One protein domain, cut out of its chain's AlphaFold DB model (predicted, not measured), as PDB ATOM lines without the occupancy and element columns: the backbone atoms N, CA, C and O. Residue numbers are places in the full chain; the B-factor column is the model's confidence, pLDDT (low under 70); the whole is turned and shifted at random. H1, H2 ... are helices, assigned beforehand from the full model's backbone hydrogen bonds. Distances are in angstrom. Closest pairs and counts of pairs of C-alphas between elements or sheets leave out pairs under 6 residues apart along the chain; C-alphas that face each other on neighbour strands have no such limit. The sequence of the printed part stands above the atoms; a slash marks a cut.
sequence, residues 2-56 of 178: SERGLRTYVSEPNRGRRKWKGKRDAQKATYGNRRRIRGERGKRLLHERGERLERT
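This is residues 2 to 56 of the 178 residues of the protein "Tnp_DDE_dom domain-containing protein" of Gemmatimonadetes bacterium (UniProt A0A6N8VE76). Two helices, H2 and H1, meet near their ends as an L, and a long unnamed stretch, residues 2 to 23, passes through the inside of the corner and loops back to where H1 begins. Residues 20 to 26 and 50 to 56 stand free. The printed part has 55 residues, with two named helices, H1 then H2, and no named strand: all helix. It is loose, with a radius of gyration of the C-alphas of 13.0 A, and spans 40 by 28 by 20 A.

H2, residues 40 to 55, and H1, residues 24 to 38, stand about perpendicular, at 86 degrees. They only just touch, only at the corner by their tight link, with 3 pairs of C-alphas within 8 A; the closest C-alphas are those of Arg 36 and Gly 42, 5.6 A apart. H1 touches with residues 36 to 37 alone, H2 with 42 to 46 alone. O i to N i+4 pairs within hydrogen-bond range number 11 of 12 in H2 and 10 of 11 in H1.

H2 measures 21.3 A, ending at C-alpha 55 (9.229, -19.398, 23.479). H1 measures 21.5 A, beginning at C-alpha 24 (32.044, -34.685, 46.860).

The C-alphas farthest apart, Gly 22 and Thr 56, are 40.3 A apart. The printed part has no cut. Residues 2 to 3 have pLDDT under 70.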
ATOM      1  N   SER A   2      26.526 -39.806  34.581       58.59
ATOM      2  CA  SER A   2      27.935 -40.098  34.273       58.59
ATOM      3  C   SER A   2      28.187 -41.576  33.943       58.59
ATOM      4  O   SER A   2      28.927 -41.856  33.014       58.59
ATOM      5  N   GLU A   3      27.498 -42.500  34.619       64.75
ATOM      6  CA  GLU A   3      27.543 -43.952  34.341       64.75
ATOM      7  C   GLU A   3      27.103 -44.328  32.919       64.75
ATOM      8  O   GLU A   3      27.514 -45.353  32.401       64.75
ATOM      9  N   ARG A   4      26.300 -43.481  32.258       78.25
ATOM     10  CA  ARG A   4      25.859 -43.684  30.866       78.25
ATOM     11  C   ARG A   4      26.716 -42.915  29.852       78.25
ATOM     12  O   ARG A   4      26.294 -42.737  28.717       78.25
ATOM     13  N   GLY A   5      27.843 -42.333  30.273       81.12
ATOM     14  CA  GLY A   5      28.692 -41.485  29.423       81.12
ATOM     15  C   GLY A   5      28.061 -40.148  28.996       81.12
ATOM     16  O   GLY A   5      28.657 -39.389  28.231       81.12
ATOM     17  N   LEU A   6      26.868 -39.811  29.500       82.88
ATOM     18  CA  LEU A   6      26.122 -38.624  29.082       82.88
ATOM     19  C   LEU A   6      26.595 -37.371  29.827       82.88
ATOM     20  O   LEU A   6      26.628 -37.317  31.060       82.88
ATOM     21  N   ARG A   7      26.898 -36.312  29.066       86.94
ATOM     22  CA  ARG A   7      27.256 -34.995  29.612       86.94
ATOM     23  C   ARG A   7      26.011 -34.141  29.823       86.94
ATOM     24  O   ARG A   7      25.232 -33.920  28.904       86.94
ATOM     25  N   THR A   8      25.869 -33.606  31.029       87.81
ATOM     26  CA  THR A   8      24.793 -32.679  31.387       87.81
ATOM     27  C   THR A   8      25.171 -31.225  31.142       87.81
ATOM     28  O   THR A   8      26.297 -30.813  31.445       87.81
ATOM     29  N   TYR A   9      24.187 -30.472  30.646       92.25
ATOM     30  CA  TYR A   9      24.192 -29.018  30.489       92.25
ATOM     31  C   TYR A   9      22.901 -28.484  31.111       92.25
ATOM     32  O   TYR A   9      21.848 -28.478  30.480       92.25
ATOM     33  N   VAL A  10      22.961 -28.118  32.388       90.81
ATOM     34  CA  VAL A  10      21.790 -27.665  33.148       90.81
ATOM     35  C   VAL A  10      21.986 -26.204  33.516       90.81
ATOM     36  O   VAL A  10      23.034 -25.840  34.049       90.81
ATOM     37  N   SER A  11      20.982 -25.366  33.245       88.62
ATOM     38  CA  SER A  11      20.992 -23.962  33.664       88.62
ATOM     39  C   SER A  11      21.159 -23.879  35.178       88.62
ATOM     40  O   SER A  11      20.349 -24.439  35.921       88.62
ATOM     41  N   GLU A  12      22.184 -23.170  35.635       88.25
ATOM     42  CA  GLU A  12      22.411 -22.928  37.053       88.25
ATOM     43  C   GLU A  12      22.235 -21.432  37.339       88.25
ATOM     44  O   GLU A  12      22.783 -20.616  36.596       88.25
ATOM     45  N   PRO A  13      21.499 -21.044  38.395       86.12
ATOM     46  CA  PRO A  13      21.488 -19.656  38.845       86.12
ATOM     47  C   PRO A  13      22.903 -19.207  39.225       86.12
ATOM     48  O   PRO A  13      23.697 -20.009  39.725       86.12
ATOM     49  N   ASN A  14      23.211 -17.920  39.033       83.88
ATOM     50  CA  ASN A  14      24.518 -17.372  39.384       83.88
ATOM     51  C   ASN A  14      24.723 -17.429  40.908       83.88
ATOM     52  O   ASN A  14      24.233 -16.587  41.656       83.88
ATOM     53  N   ARG A  15      25.395 -18.485  41.374       82.75
ATOM     54  CA  ARG A  15      25.680 -18.753  42.786       82.75
ATOM     55  C   ARG A  15      27.184 -18.919  42.973       82.75
ATOM     56  O   ARG A  15      27.837 -19.613  42.194       82.75
ATOM     57  N   GLY A  16      27.720 -18.355  44.053       86.06
ATOM     58  CA  GLY A  16      29.134 -18.473  44.421       86.06
ATOM     59  C   GLY A  16      29.573 -19.892  44.815       86.06
ATOM     60  O   GLY A  16      28.909 -20.898  44.522       86.06
ATOM     61  N   ARG A  17      30.734 -19.994  45.472       86.00
ATOM     62  CA  ARG A  17      31.218 -21.257  46.059       86.00
ATOM     63  C   ARG A  17      30.338 -21.641  47.257       86.00
ATOM     64  O   ARG A  17      29.874 -20.780  47.994       86.00
ATOM     65  N   ARG A  18      30.112 -22.944  47.460       87.81
ATOM     66  CA  ARG A  18      29.381 -23.498  48.619       87.81
ATOM     67  C   ARG A  18      30.295 -24.399  49.450       87.81
ATOM     68  O   ARG A  18      31.222 -24.994  48.898       87.81
ATOM     69  N   LYS A  19      30.003 -24.535  50.750       90.44
ATOM     70  CA  LYS A  19      30.602 -25.555  51.629       90.44
ATOM     71  C   LYS A  19      29.906 -26.901  51.375       90.44
ATOM     72  O   LYS A  19      28.693 -27.005  51.545       90.44
ATOM     73  N   TRP A  20      30.654 -27.917  50.947       91.75
ATOM     74  CA  TRP A  20      30.127 -29.243  50.596       91.75
ATOM     75  C   TRP A  20      30.498 -30.274  51.673       91.75
ATOM     76  O   TRP A  20      31.538 -30.919  51.582       91.75
ATOM     77  N   LYS A  21      29.660 -30.448  52.704       92.19
ATOM     78  CA  LYS A  21      29.869 -31.483  53.737       92.19
ATOM     79  C   LYS A  21      29.417 -32.848  53.201       92.19
ATOM     80  O   LYS A  21      28.249 -32.998  52.858       92.19
ATOM     81  N   GLY A  22      30.342 -33.805  53.082       90.25
ATOM     82  CA  GLY A  22      30.048 -35.199  52.703       90.25
ATOM     83  C   GLY A  22      29.473 -35.416  51.294       90.25
ATOM     84  O   GLY A  22      28.911 -36.468  51.026       90.25
ATOM     85  N   LYS A  23      29.562 -34.429  50.388       92.81
ATOM     86  CA  LYS A  23      28.891 -34.445  49.067       92.81
ATOM     87  C   LYS A  23      29.857 -34.159  47.911       92.81
ATOM     88  O   LYS A  23      29.616 -33.264  47.096       92.81
ATOM     89  N   ARG A  24      30.970 -34.897  47.852       90.25
ATOM     90  CA  ARG A  24      32.044 -34.685  46.860       90.25
ATOM     91  C   ARG A  24      31.587 -34.921  45.415       90.25
ATOM     92  O   ARG A  24      31.932 -34.129  44.540       90.25
ATOM     93  N   ASP A  25      30.748 -35.922  45.159       89.75
ATOM     94  CA  ASP A  25      30.278 -36.207  43.793       89.75
ATOM     95  C   ASP A  25      29.339 -35.130  43.260       89.75
ATOM     96  O   ASP A  25      29.490 -34.658  42.130       89.75
ATOM     97  N   ALA A  26      28.414 -34.665  44.103       89.50
ATOM     98  CA  ALA A  26      27.535 -33.551  43.767       89.50
ATOM     99  C   ALA A  26      28.344 -32.271  43.509       89.50
ATOM    100  O   ALA A  26      28.088 -31.566  42.535       89.50
ATOM    101  N   GLN A  27      29.376 -32.013  44.321       91.56
ATOM    102  CA  GLN A  27      30.306 -30.909  44.110       91.56
ATOM    103  C   GLN A  27      30.985 -30.996  42.735       91.56
ATOM    104  O   GLN A  27      30.951 -30.031  41.965       91.56
ATOM    105  N   LYS A  28      31.577 -32.152  42.407       90.81
ATOM    106  CA  LYS A  28      32.241 -32.399  41.120       90.81
ATOM    107  C   LYS A  28      31.270 -32.213  39.951       90.81
ATOM    108  O   LYS A  28      31.620 -31.570  38.962       90.81
ATOM    109  N   ALA A  29      30.038 -32.704  40.081       90.25
ATOM    110  CA  ALA A  29      28.994 -32.544  39.074       90.25
ATOM    111  C   ALA A  29      28.594 -31.072  38.873       90.25
ATOM    112  O   ALA A  29      28.533 -30.616  37.730       90.25
ATOM    113  N   THR A  30      28.374 -30.311  39.952       90.88
ATOM    114  CA  THR A  30      28.012 -28.885  39.878       90.88
ATOM    115  C   THR A  30      29.128 -28.059  39.251       90.88
ATOM    116  O   THR A  30      28.888 -27.351  38.277       90.88
ATOM    117  N   TYR A  31      30.368 -28.171  39.734       91.00
ATOM    118  CA  TYR A  31      31.477 -27.399  39.163       91.00
ATOM    119  C   TYR A  31      31.817 -27.833  37.729       91.00
ATOM    120  O   TYR A  31      32.127 -26.986  36.890       91.00
ATOM    121  N   GLY A  32      31.677 -29.124  37.408       92.00
ATOM    122  CA  GLY A  32      31.762 -29.617  36.035       92.00
ATOM    123  C   GLY A  32      30.692 -29.001  35.131       92.00
ATOM    124  O   GLY A  32      31.009 -28.547  34.032       92.00
ATOM    125  N   ASN A  33      29.443 -28.914  35.600       93.69
ATOM    126  CA  ASN A  33      28.359 -28.239  34.888       93.69
ATOM    127  C   ASN A  33      28.659 -26.744  34.689       93.69
ATOM    128  O   ASN A  33      28.577 -26.272  33.560       93.69
ATOM    129  N   ARG A  34      29.107 -26.023  35.730       92.12
ATOM    130  CA  ARG A  34      29.495 -24.598  35.639       92.12
ATOM    131  C   ARG A  34      30.552 -24.343  34.575       92.12
ATOM    132  O   ARG A  34      30.435 -23.388  33.813       92.12
ATOM    133  N   ARG A  35      31.576 -25.198  34.502       92.31
ATOM    134  CA  ARG A  35      32.596 -25.115  33.450       92.31
ATOM    135  C   ARG A  35      31.964 -25.311  32.066       92.31
ATOM    136  O   ARG A  35      32.248 -24.543  31.158       92.31
ATOM    137  N   ARG A  36      31.095 -26.316  31.906       93.81
ATOM    138  CA  ARG A  36      30.472 -26.660  30.615       93.81
ATOM    139  C   ARG A  36      29.517 -25.593  30.093       93.81
ATOM    140  O   ARG A  36      29.579 -25.288  28.907       93.81
ATOM    141  N   ILE A  37      28.652 -25.039  30.944       94.12
ATOM    142  CA  ILE A  37      27.655 -24.038  30.527       94.12
ATOM    143  C   ILE A  37      28.289 -22.704  30.112       94.12
ATOM    144  O   ILE A  37      27.677 -21.958  29.360       94.12
ATOM    145  N   ARG A  38      29.516 -22.418  30.573       92.25
ATOM    146  CA  ARG A  38      30.285 -21.228  30.175       92.25
ATOM    147  C   ARG A  38      30.949 -21.359  28.804       92.25
ATOM    148  O   ARG A  38      31.266 -20.339  28.207       92.25
ATOM    149  N   GLY A  39      31.178 -22.580  28.322       94.12
ATOM    150  CA  GLY A  39      31.743 -22.808  26.992       94.12
ATOM    151  C   GLY A  39      30.715 -22.580  25.883       94.12
ATOM    152  O   GLY A  39      29.512 -22.697  26.116       94.12
ATOM    153  N   GLU A  40      31.190 -22.341  24.661       96.31
ATOM    154  CA  GLU A  40      30.349 -22.015  23.496       96.31
ATOM    155  C   GLU A  40      29.247 -23.050  23.232       96.31
ATOM    156  O   GLU A  40      28.069 -22.707  23.123       96.31
ATOM    157  N   ARG A  41      29.582 -24.349  23.265       94.81
ATOM    158  CA  ARG A  41      28.580 -25.424  23.148       94.81
ATOM    159  C   ARG A  41      27.509 -25.346  24.242       94.81
ATOM    160  O   ARG A  41      26.345 -25.625  23.976       94.81
ATOM    161  N   GLY A  42      27.902 -25.018  25.472       94.75
ATOM    162  CA  GLY A  42      26.976 -24.906  26.594       94.75
ATOM    163  C   GLY A  42      26.008 -23.743  26.421       94.75
ATOM    164  O   GLY A  42      24.808 -23.935  26.591       94.75
ATOM    165  N   LYS A  43      26.516 -22.578  26.007       94.50
ATOM    166  CA  LYS A  43      25.693 -21.407  25.680       94.50
ATOM    167  C   LYS A  43      24.701 -21.714  24.560       94.50
ATOM    168  O   LYS A  43      23.516 -21.452  24.732       94.50
ATOM    169  N   ARG A  44      25.155 -22.352  23.473       95.50
ATOM    170  CA  ARG A  44      24.287 -22.749  22.352       95.50
ATOM    171  C   ARG A  44      23.155 -23.678  22.797       95.50
ATOM    172  O   ARG A  44      22.001 -23.414  22.498       95.50
ATOM    173  N   LEU A  45      23.459 -24.713  23.585       94.44
ATOM    174  CA  LEU A  45      22.436 -25.631  24.106       94.44
ATOM    175  C   LEU A  45      21.440 -24.938  25.048       94.44
ATOM    176  O   LEU A  45      20.261 -25.281  25.062       94.44
ATOM    177  N   LEU A  46      21.899 -23.977  25.856       92.38
ATOM    178  CA  LEU A  46      21.012 -23.194  26.718       92.38
ATOM    179  C   LEU A  46      20.116 -22.249  25.907       92.38
ATOM    180  O   LEU A  46      18.944 -22.114  26.250       92.38
ATOM    181  N   HIS A  47      20.636 -21.660  24.828       92.44
ATOM    182  CA  HIS A  47      19.856 -20.859  23.888       92.44
ATOM    183  C   HIS A  47      18.781 -21.702  23.195       92.44
ATOM    184  O   HIS A  47      17.599 -21.401  23.326       92.44
ATOM    185  N   GLU A  48      19.169 -22.825  22.581       93.50
ATOM    186  CA  GLU A  48      18.240 -23.769  21.943       93.50
ATOM    187  C   GLU A  48      17.164 -24.251  22.924       93.50
ATOM    188  O   GLU A  48      15.996 -24.402  22.564       93.50
ATOM    189  N   ARG A  49      17.533 -24.480  24.191       91.06
ATOM    190  CA  ARG A  49      16.574 -24.829  25.240       91.06
ATOM    191  C   ARG A  49      15.578 -23.698  25.490       91.06
ATOM    192  O   ARG A  49      14.389 -23.985  25.594       91.06
ATOM    193  N   GLY A  50      16.038 -22.455  25.614       88.75
ATOM    194  CA  GLY A  50      15.168 -21.291  25.790       88.75
ATOM    195  C   GLY A  50      14.222 -21.103  24.603       88.75
ATOM    196  O   GLY A  50      13.017 -20.944  24.785       88.75
ATOM    197  N   GLU A  51      14.733 -21.227  23.383       91.81
ATOM    198  CA  GLU A  51      13.927 -21.135  22.166       91.81
ATOM    199  C   GLU A  51      12.869 -22.238  22.091       91.81
ATOM    200  O   GLU A  51      11.687 -21.957  21.897       91.81
ATOM    201  N   ARG A  52      13.261 -23.500  22.295       90.19
ATOM    202  CA  ARG A  52      12.345 -24.640  22.148       90.19
ATOM    203  C   ARG A  52      11.361 -24.776  23.305       90.19
ATOM    204  O   ARG A  52      10.219 -25.161  23.066       90.19
ATOM    205  N   LEU A  53      11.783 -24.498  24.540       84.44
ATOM    206  CA  LEU A  53      10.945 -24.684  25.732       84.44
ATOM    207  C   LEU A  53      10.264 -23.407  26.210       84.44
ATOM    208  O   LEU A  53       9.140 -23.475  26.680       84.44
ATOM    209  N   GLU A  54      10.917 -22.250  26.178       83.25
ATOM    210  CA  GLU A  54      10.328 -21.045  26.774       83.25
ATOM    211  C   GLU A  54       9.502 -20.254  25.765       83.25
ATOM    212  O   GLU A  54       8.438 -19.748  26.124       83.25
ATOM    213  N   ARG A  55       9.940 -20.181  24.501       87.12
ATOM    214  CA  ARG A  55       9.229 -19.398  23.479       87.12
ATOM    215  C   ARG A  55       7.928 -20.054  23.030       87.12
ATOM    216  O   ARG A  55       6.913 -19.373  22.921       87.12
ATOM    217  N   THR A  56       7.919 -21.373  22.848       87.12
ATOM    218  CA  THR A  56       6.695 -22.137  22.534       87.12
ATOM    219  C   THR A  56       5.649 -22.008  23.646       87.12
ATOM    220  O   THR A  56       4.461 -21.819  23.384       87.12
TER     221      THR A  56